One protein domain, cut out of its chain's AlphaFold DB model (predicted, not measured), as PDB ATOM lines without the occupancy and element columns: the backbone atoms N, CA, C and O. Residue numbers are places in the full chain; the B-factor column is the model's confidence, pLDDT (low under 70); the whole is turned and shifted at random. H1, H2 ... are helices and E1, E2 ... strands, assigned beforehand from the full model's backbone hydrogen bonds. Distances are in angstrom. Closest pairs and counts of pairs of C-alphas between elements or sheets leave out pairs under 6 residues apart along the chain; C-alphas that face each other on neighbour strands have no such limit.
ATOM      1  N   ILE A  18      84.258 128.789  42.713       97.44
ATOM      2  CA  ILE A  18      83.659 129.011  44.029       97.44
ATOM      3  C   ILE A  18      83.356 127.646  44.646       97.44
ATOM      4  O   ILE A  18      82.819 126.766  43.981       97.44
ATOM      5  N   TYR A  19      83.667 127.468  45.922       97.50
ATOM      6  CA  TYR A  19      83.309 126.293  46.704       97.50
ATOM      7  C   TYR A  19      82.230 126.670  47.709       97.50
ATOM      8  O   TYR A  19      82.446 127.548  48.542       97.50
ATOM      9  N   ALA A  20      81.087 126.002  47.633       97.62
ATOM     10  CA  ALA A  20      79.983 126.131  48.568       97.62
ATOM     11  C   ALA A  20      79.981 124.929  49.506       97.62
ATOM     12  O   ALA A  20      79.957 123.787  49.051       97.62
ATOM     13  N   LEU A  21      80.050 125.172  50.811       95.12
ATOM     14  CA  LEU A  21      80.263 124.096  51.769       95.12
ATOM     15  C   LEU A  21      79.528 124.309  53.089       95.12
ATOM     16  O   LEU A  21      79.440 125.429  53.597       95.12
ATOM     17  N   ARG A  22      78.983 123.213  53.625       93.56
ATOM     18  CA  ARG A  22      78.234 123.170  54.891       93.56
ATOM     19  C   ARG A  22      78.948 122.309  55.918       93.56
ATOM     20  O   ARG A  22      79.626 121.340  55.579       93.56
ATOM     21  N   ASP A  23      78.744 122.639  57.187       91.12
ATOM     22  CA  ASP A  23      79.203 121.809  58.297       91.12
ATOM     23  C   ASP A  23      78.579 120.394  58.271       91.12
ATOM     24  O   ASP A  23      77.484 120.226  57.720       91.12
ATOM     25  N   PRO A  24      79.230 119.372  58.871       90.25
ATOM     26  CA  PRO A  24      78.734 117.988  58.902       90.25
ATOM     27  C   PRO A  24      77.333 117.797  59.485       90.25
ATOM     28  O   PRO A  24      76.690 116.793  59.193       90.25
ATOM     29  N   TYR A  25      76.858 118.729  60.315       87.81
ATOM     30  CA  TYR A  25      75.523 118.678  60.908       87.81
ATOM     31  C   TYR A  25      74.470 119.348  60.018       87.81
ATOM     32  O   TYR A  25      73.274 119.196  60.272       87.81
ATOM     33  N   GLY A  26      74.896 120.098  58.995       88.88
ATOM     34  CA  GLY A  26      74.027 120.883  58.131       88.88
ATOM     35  C   GLY A  26      73.259 121.944  58.909       88.88
ATOM     36  O   GLY A  26      72.090 122.176  58.617       88.88
ATOM     37  N   ASN A  27      73.865 122.570  59.920       90.19
ATOM     38  CA  ASN A  27      73.126 123.441  60.833       90.19
ATOM     39  C   ASN A  27      72.566 124.698  60.145       90.19
ATOM     40  O   ASN A  27      71.421 125.071  60.397       90.19
ATOM     41  N   ARG A  28      73.357 125.326  59.266       93.81
ATOM     42  CA  ARG A  28      72.973 126.531  58.510       93.81
ATOM     43  C   ARG A  28      72.568 126.192  57.073       93.81
ATOM     44  O   ARG A  28      73.134 125.246  56.522       93.81
ATOM     45  N   PRO A  29      71.581 126.897  56.487       95.38
ATOM     46  CA  PRO A  29      71.133 126.642  55.125       95.38
ATOM     47  C   PRO A  29      72.119 127.222  54.102       95.38
ATOM     48  O   PRO A  29      72.755 128.251  54.332       95.38
ATOM     49  N   LEU A  30      72.246 126.536  52.966       97.62
ATOM     50  CA  LEU A  30      73.027 126.979  51.816       97.62
ATOM     51  C   LEU A  30      72.458 126.325  50.562       97.62
ATOM     52  O   LEU A  30      72.296 125.104  50.509       97.62
ATOM     53  N   CYS A  31      72.172 127.128  49.548       97.19
ATOM     54  CA  CYS A  31      71.639 126.671  48.274       97.19
ATOM     55  C   CYS A  31      72.387 127.314  47.109       97.19
ATOM     56  O   CYS A  31      73.015 128.367  47.249       97.19
ATOM     57  N   VAL A  32      72.331 126.648  45.961       97.38
ATOM     58  CA  VAL A  32      72.971 127.074  44.718       97.38
ATOM     59  C   VAL A  32      71.945 127.135  43.594       97.38
ATOM     60  O   VAL A  32      70.948 126.410  43.585       97.38
ATOM     61  N   GLY A  33      72.186 128.019  42.636       96.44
ATOM     62  CA  GLY A  33      71.287 128.296  41.527       96.44
ATOM     63  C   GLY A  33      72.023 128.765  40.281       96.44
ATOM     64  O   GLY A  33      73.251 128.868  40.266       96.44
ATOM     65  N   SER A  34      71.266 129.072  39.230       96.62
ATOM     66  CA  SER A  34      71.822 129.631  37.995       96.62
ATOM     67  C   SER A  34      70.893 130.640  37.326       96.62
ATOM     68  O   SER A  34      69.688 130.402  37.211       96.62
ATOM     69  N   THR A  35      71.462 131.727  36.817       96.12
ATOM     70  CA  THR A  35      70.782 132.687  35.939       96.12
ATOM     71  C   THR A  35      70.748 132.160  34.501       96.12
ATOM     72  O   THR A  35      71.561 131.325  34.104       96.12
ATOM     73  N   ARG A  36      69.808 132.656  33.685       90.56
ATOM     74  CA  ARG A  36      69.716 132.272  32.262       90.56
ATOM     75  C   ARG A  36      70.516 133.194  31.340       90.56
ATOM     76  O   ARG A  36      71.178 132.703  30.431       90.56
ATOM     77  N   LYS A  37      70.426 134.517  31.531       90.62
ATOM     78  CA  LYS A  37      71.051 135.531  30.659       90.62
ATOM     79  C   LYS A  37      71.503 136.766  31.470       90.62
ATOM     80  O   LYS A  37      70.626 137.474  31.957       90.62
ATOM     81  N   PRO A  38      72.820 137.041  31.596       91.31
ATOM     82  CA  PRO A  38      73.921 136.135  31.252       91.31
ATOM     83  C   PRO A  38      73.842 134.851  32.088       91.31
ATOM     84  O   PRO A  38      73.240 134.851  33.161       91.31
ATOM     85  N   PHE A  39      74.406 133.750  31.590       93.50
ATOM     86  CA  PHE A  39      74.501 132.517  32.370       93.50
ATOM     87  C   PHE A  39      75.568 132.682  33.455       93.50
ATOM     88  O   PHE A  39      76.724 132.968  33.153       93.50
ATOM     89  N   ALA A  40      75.172 132.506  34.709       94.31
ATOM     90  CA  ALA A  40      76.043 132.567  35.869       94.31
ATOM     91  C   ALA A  40      75.510 131.635  36.955       94.31
ATOM     92  O   ALA A  40      74.304 131.397  37.055       94.31
ATOM     93  N   PHE A  41      76.411 131.129  37.789       95.94
ATOM     94  CA  PHE A  41      76.043 130.404  38.996       95.94
ATOM     95  C   PHE A  41      75.959 131.359  40.179       95.94
ATOM     96  O   PHE A  41      76.753 132.292  40.295       95.94
ATOM     97  N   VAL A  42      75.001 131.104  41.061       96.00
ATOM     98  CA  VAL A  42      74.779 131.874  42.287       96.00
ATOM     99  C   VAL A  42      74.687 130.926  43.474       96.00
ATOM    100  O   VAL A  42      74.295 129.769  43.325       96.00
ATOM    101  N   ALA A  43      75.031 131.419  44.656       97.25
ATOM    102  CA  ALA A  43      74.861 130.698  45.906       97.25
ATOM    103  C   ALA A  43      74.410 131.667  46.998       97.25
ATOM    104  O   ALA A  43      74.844 132.819  47.024       97.25
ATOM    105  N   ALA A  44      73.532 131.210  47.884       97.56
ATOM    106  CA  ALA A  44      72.992 132.022  48.966       97.56
ATOM    107  C   ALA A  44      72.555 131.147  50.144       97.56
ATOM    108  O   ALA A  44      72.261 129.962  49.976       97.56
ATOM    109  N   SER A  45      72.461 131.746  51.330       97.12
ATOM    110  CA  SER A  45      71.921 131.066  52.512       97.12
ATOM    111  C   SER A  45      70.462 130.647  52.318       97.12
ATOM    112  O   SER A  45      70.058 129.588  52.779       97.12
ATOM    113  N   GLU A  46      69.678 131.457  51.603       97.12
ATOM    114  CA  GLU A  46      68.239 131.268  51.425       97.12
ATOM    115  C   GLU A  46      67.843 131.292  49.948       97.12
ATOM    116  O   GLU A  46      68.344 132.107  49.165       97.12
ATOM    117  N   THR A  47      66.883 130.445  49.571       97.56
ATOM    118  CA  THR A  47      66.408 130.353  48.182       97.56
ATOM    119  C   THR A  47      65.780 131.644  47.697       97.56
ATOM    120  O   THR A  47      65.862 131.945  46.512       97.56
ATOM    121  N   CYS A  48      65.200 132.436  48.596       96.88
ATOM    122  CA  CYS A  48      64.507 133.669  48.261       96.88
ATOM    123  C   CYS A  48      65.434 134.712  47.602       96.88
ATOM    124  O   CYS A  48      64.991 135.522  46.787       96.88
ATOM    125  N   ALA A  49      66.734 134.674  47.923       96.75
ATOM    126  CA  ALA A  49      67.757 135.518  47.308       96.75
ATOM    127  C   ALA A  49      68.145 135.040  45.900       96.75
ATOM    128  O   ALA A  49      68.561 135.844  45.073       96.75
ATOM    129  N   ILE A  50      68.004 133.742  45.624       96.75
ATOM    130  CA  ILE A  50      68.245 133.157  44.303       96.75
ATOM    131  C   ILE A  50      67.009 133.347  43.427       96.75
ATOM    132  O   ILE A  50      67.139 133.834  42.315       96.75
ATOM    133  N   GLN A  51      65.813 133.033  43.930       95.12
ATOM    134  CA  GLN A  51      64.544 133.084  43.190       95.12
ATOM    135  C   GLN A  51      64.227 134.468  42.606       95.12
ATOM    136  O   GLN A  51      63.506 134.558  41.615       95.12
ATOM    137  N   SER A  52      64.766 135.543  43.186       92.19
ATOM    138  CA  SER A  52      64.605 136.905  42.670       92.19
ATOM    139  C   SER A  52      65.398 137.182  41.386       92.19
ATOM    140  O   SER A  52      65.056 138.115  40.663       92.19
ATOM    141  N   ILE A  53      66.444 136.400  41.097       94.06
ATOM    142  CA  ILE A  53      67.370 136.637  39.976       94.06
ATOM    143  C   ILE A  53      67.669 135.386  39.130       94.06
ATOM    144  O   ILE A  53      68.215 135.498  38.033       94.06
ATOM    145  N   ALA A  54      67.355 134.190  39.627       95.81
ATOM    146  CA  ALA A  54      67.856 132.912  39.136       95.81
ATOM    147  C   ALA A  54      66.937 131.734  39.509       95.81
ATOM    148  O   ALA A  54      66.031 131.832  40.333       95.81
ATOM    149  N   GLU A  55      67.212 130.581  38.905       95.94
ATOM    150  CA  GLU A  55      66.561 129.315  39.237       95.94
ATOM    151  C   GLU A  55      67.371 128.577  40.313       95.94
ATOM    152  O   GLU A  55      68.582 128.388  40.154       95.94
ATOM    153  N   VAL A  56      66.717 128.146  41.395       96.44
ATOM    154  CA  VAL A  56      67.333 127.307  42.436       96.44
ATOM    155  C   VAL A  56      67.589 125.917  41.860       96.44
ATOM    156  O   VAL A  56      66.684 125.308  41.297       96.44
ATOM    157  N   LYS A  57      68.818 125.412  41.996       94.81
ATOM    158  CA  LYS A  57      69.222 124.101  41.472       94.81
ATOM    159  C   LYS A  57      69.228 123.030  42.551       94.81
ATOM    160  O   LYS A  57      68.620 121.983  42.360       94.81
ATOM    161  N   CYS A  58      69.888 123.284  43.677       92.38
ATOM    162  CA  CYS A  58      69.886 122.366  44.812       92.38
ATOM    163  C   CYS A  58      70.293 123.059  46.117       92.38
ATOM    164  O   CYS A  58      70.914 124.125  46.122       92.38
ATOM    165  N   GLU A  59      69.950 122.423  47.235       94.88
ATOM    166  CA  GLU A  59      70.566 122.697  48.531       94.88
ATOM    167  C   GLU A  59      71.901 121.953  48.626       94.88
ATOM    168  O   GLU A  59      72.003 120.794  48.220       94.88
ATOM    169  N   VAL A  60      72.911 122.611  49.194       95.56
ATOM    170  CA  VAL A  60      74.157 121.946  49.595       95.56
ATOM    171  C   VAL A  60      73.815 121.030  50.767       95.56
ATOM    172  O   VAL A  60      73.127 121.458  51.692       95.56
ATOM    173  N   LYS A  61      74.242 119.772  50.760       93.62
ATOM    174  CA  LYS A  61      73.936 118.801  51.822       93.62
ATOM    175  C   LYS A  61      74.824 119.017  53.051       93.62
ATOM    176  O   LYS A  61      75.854 119.686  52.998       93.62
ATOM    177  N   ALA A  62      74.419 118.457  54.190       91.56
ATOM    178  CA  ALA A  62      75.222 118.477  55.415       91.56
ATOM    179  C   ALA A  62      76.599 117.846  55.156       91.56
ATOM    180  O   ALA A  62      76.658 116.729  54.657       91.56
ATOM    181  N   GLY A  63      77.692 118.547  55.468       91.62
ATOM    182  CA  GLY A  63      79.066 118.087  55.238       91.62
ATOM    183  C   GLY A  63      79.527 118.080  53.778       91.62
ATOM    184  O   GLY A  63      80.632 117.612  53.503       91.62
ATOM    185  N   GLU A  64      78.703 118.553  52.845       94.50
ATOM    186  CA  GLU A  64      79.026 118.563  51.420       94.50
ATOM    187  C   GLU A  64      79.919 119.753  51.056       94.50
ATOM    188  O   GLU A  64      79.758 120.860  51.579       94.50
ATOM    189  N   ILE A  65      80.835 119.517  50.117       95.75
ATOM    190  CA  ILE A  65      81.574 120.549  49.394       95.75
ATOM    191  C   ILE A  65      81.167 120.482  47.925       95.75
ATOM    192  O   ILE A  65      81.473 119.523  47.212       95.75
ATOM    193  N   VAL A  66      80.505 121.541  47.473       97.25
ATOM    194  CA  VAL A  66      80.082 121.746  46.093       97.25
ATOM    195  C   VAL A  66      81.053 122.703  45.416       97.25
ATOM    196  O   VAL A  66      81.231 123.837  45.848       97.25
ATOM    197  N   GLU A  67      81.676 122.255  44.336       97.31
ATOM    198  CA  GLU A  67      82.446 123.107  43.441       97.31
ATOM    199  C   GLU A  67      81.524 123.719  42.382       97.31
ATOM    200  O   GLU A  67      80.750 123.023  41.722       97.31
ATOM    201  N   ILE A  68      81.657 125.026  42.195       97.25
ATOM    202  CA  ILE A  68      80.986 125.831  41.185       97.25
ATOM    203  C   ILE A  68      82.071 126.400  40.271       97.25
ATOM    204  O   ILE A  68      82.904 127.204  40.696       97.25
ATOM    205  N   SER A  69      82.076 125.982  39.009       95.50
ATOM    206  CA  SER A  69      83.052 126.431  38.016       95.50
ATOM    207  C   SER A  69      82.399 126.665  36.657       95.50
ATOM    208  O   SER A  69      81.225 126.376  36.439       95.50
ATOM    209  N   ARG A  70      83.194 127.123  35.691       93.00
ATOM    210  CA  ARG A  70      82.824 127.196  34.264       93.00
ATOM    211  C   ARG A  70      82.376 125.856  33.655       93.00
ATOM    212  O   ARG A  70      81.772 125.863  32.590       93.00
ATOM    213  N   HIS A  71      82.642 124.727  34.316       91.56
ATOM    214  CA  HIS A  71      82.183 123.400  33.892       91.56
ATOM    215  C   HIS A  71      80.855 122.969  34.527       91.56
ATOM    216  O   HIS A  71      80.330 121.920  34.162       91.56
ATOM    217  N   GLY A  72      80.307 123.748  35.463       93.50
ATOM    218  CA  GLY A  72      79.057 123.430  36.145       93.50
ATOM    219  C   GLY A  72      79.167 123.403  37.665       93.50
ATOM    220  O   GLY A  72      80.147 123.862  38.255       93.50
ATOM    221  N   ILE A  73      78.128 122.838  38.280       95.19
ATOM    222  CA  ILE A  73      78.025 122.579  39.717       95.19
ATOM    223  C   ILE A  73      78.266 121.085  39.935       95.19
ATOM    224  O   ILE A  73      77.565 120.262  39.343       95.19
ATOM    225  N   ARG A  74      79.226 120.723  40.788       95.38
ATOM    226  CA  ARG A  74      79.492 119.322  41.144       95.38
ATOM    227  C   ARG A  74      79.835 119.164  42.619       95.38
ATOM    228  O   ARG A  74      80.575 119.963  43.180       95.38
ATOM    229  N   SER A  75      79.332 118.099  43.231       95.38
ATOM    230  CA  SER A  75      79.788 117.659  44.550       95.38
ATOM    231  C   SER A  75      81.183 117.054  44.407       95.38
ATOM    232  O   SER A  75      81.384 116.179  43.563       95.38
ATOM    233  N   ILE A  76      82.158 117.546  45.172       95.12
ATOM    234  CA  ILE A  76      83.553 117.072  45.099       95.12
ATOM    235  C   ILE A  76      84.008 116.362  46.368       95.12
ATOM    236  O   ILE A  76      85.013 115.654  46.350       95.12
ATOM    237  N   PHE A  77      83.295 116.560  47.475       90.69
ATOM    238  CA  PHE A  77      83.622 115.937  48.745       90.69
ATOM    239  C   PHE A  77      82.401 115.900  49.657       90.69
ATOM    240  O   PHE A  77      81.583 116.818  49.660       90.69
ATOM    241  N   GLN A  78      82.326 114.857  50.474       87.06
ATOM    242  CA  GLN A  78      81.289 114.670  51.474       87.06
ATOM    243  C   GLN A  78      81.963 114.221  52.768       87.06
ATOM    244  O   GLN A  78      82.572 113.153  52.825       87.06
ATOM    245  N   MET A  79      81.873 115.044  53.810       85.75
ATOM    246  CA  MET A  79      82.329 114.659  55.144       85.75
ATOM    247  C   MET A  79      81.487 113.491  55.667       85.75
ATOM    248  O   MET A  79      80.317 113.347  55.293       85.75
ATOM    249  N   HIS A  80      82.067 112.678  56.558       80.06
ATOM    250  CA  HIS A  80      81.318 111.638  57.262       80.06
ATOM    251  C   HIS A  80      80.054 112.233  57.885       80.06
ATOM    252  O   HIS A  80      80.115 113.252  58.576       80.06
ATOM    253  N   SER A  81      78.915 111.592  57.617       65.12
ATOM    254  CA  SER A  81      77.617 112.072  58.074       65.12
ATOM    255  C   SER A  81      77.577 112.074  59.599       65.12
ATOM    256  O   SER A  81      77.524 111.017  60.227       65.12
ATOM    257  N   ALA A  82      77.563 113.263  60.197       69.75
ATOM    258  CA  ALA A  82      77.094 113.421  61.563       69.75
ATOM    259  C   ALA A  82      75.561 113.295  61.579       69.75
ATOM    260  O   ALA A  82      74.908 113.365  60.533       69.75
ATOM    261  N   LYS A  83      74.965 113.114  62.761       77.88
ATOM    262  CA  LYS A  83      73.507 113.211  62.910       77.88
ATOM    263  C   LYS A  83      73.079 114.642  62.540       77.88
ATOM    264  O   LYS A  83      73.522 115.576  63.220       77.88
ATOM    265  N   PRO A  84      72.244 114.847  61.503       77.06
ATOM    266  CA  PRO A  84      71.844 116.186  61.089       77.06
ATOM    267  C   PRO A  84      71.212 116.960  62.249       77.06
ATOM    268  O   PRO A  84      70.380 116.425  62.978       77.06
ATOM    269  N   SER A  85      71.633 118.210  62.430       84.06
ATOM    270  CA  SER A  85      71.183 119.093  63.514       84.06
ATOM    271  C   SER A  85      70.907 120.487  62.953       84.06
ATOM    272  O   SER A  85      71.602 121.455  63.269       84.06
ATOM    273  N   PHE A  86      69.912 120.568  62.065       85.88
ATOM    274  CA  PHE A  86      69.496 121.814  61.420       85.88
ATOM    275  C   PHE A  86      69.035 122.856  62.453       85.88
ATOM    276  O   PHE A  86      68.358 122.523  63.428       85.88
ATOM    277  N   CYS A  87      69.398 124.125  62.253       87.31
ATOM    278  CA  CYS A  87      69.027 125.195  63.169       87.31
ATOM    279  C   CYS A  87      67.529 125.488  63.080       87.31
ATOM    280  O   CYS A  87      67.040 126.099  62.133       87.31
TER     281      CYS A  87
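Overview. This is residues 18 to 87 of the 261 residues of a protein of Anisakis simplex (UniProt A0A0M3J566). This is a small, flat sandwich: the three-stranded sheets E1 E5 E6 and E3 E2 E4 stand face to face with their strands nearly in line, and the short helix H1 covers the face of E3 E2 E4 turned away from the other sheet. At one end of the long axis lie the E1 to E2 link and the closing residues 79 to 87, which have no named element; the E2 to E3 turn lies at the other end. The printed part has 70 residues, with one named helix and six named strands in the order E1 E2 E3 H1 E4 E5 E6, and its class is mostly strand. Both sheets, ordered E1 - E5 - E6 and E3 - E2 - E4, are antiparallel. The whole is compact, with a radius of gyration of the C-alphas of 12.2 A and spans of 39 by 25 by 13 A.

Arrangement. In the first sheet, E5, residues 64 to 69, is the inner strand between the edge strands E1, residues 18 to 22, and E6, residues 72 to 78. E1 and E5 are antiparallel at 166 degrees, with N 20 and O 66 2.8 A apart, within hydrogen-bond range. E5 and E6 form a hairpin at 154 degrees, with N 67 and O 74 at 2.8 A. In the second sheet, E2, residues 31 to 35, is the inner strand between E3, residues 40 to 44, and E4, residues 55 to 59. E2 and E3 form a hairpin at 151 degrees, with N 33 and O 42 at 2.8 A. E2 and E4 are antiparallel at 158 degrees, with N 57 and O 32 at 2.8 A. The sheets form a sandwich, two sheets face to face, their facing parts 9.6 A centre to centre and their strands at 12 degrees. Between them, the closest C-alphas of E3 and E5, Phe 41 and Ile 68, are 7.1 A apart. E2 and E6 are only just apart, at 8.4 A. H1, residues 47 to 51, is on the second sheet over E2, at a height over the sheet of 7.8 A; their closest C-alphas, Gly 33 and Ile 50, are 6.4 A apart. E3, H1 and E4 make a split strand-helix-strand unit, two strands running the same way with E2 between them, and its crossover is right-handed. In H1 every O i to N i+4 pair is within hydrogen-bond range.

Along the chain. E1 begins at C-alpha 18, (83.659, 129.011, 44.029). E6, 17.8 A, and E5, 16.1 A, are longer than E1, E2, E3 and E4. E6 ends at C-alpha 78, (81.289, 114.670, 51.474).

Size, cuts and confidence. The C-alphas farthest apart, Lys 37 and Lys 83, are 39.3 A apart. The printed part has no cut and no long link. Its mean pLDDT is 92.6, and residues 81 to 82 are under 70.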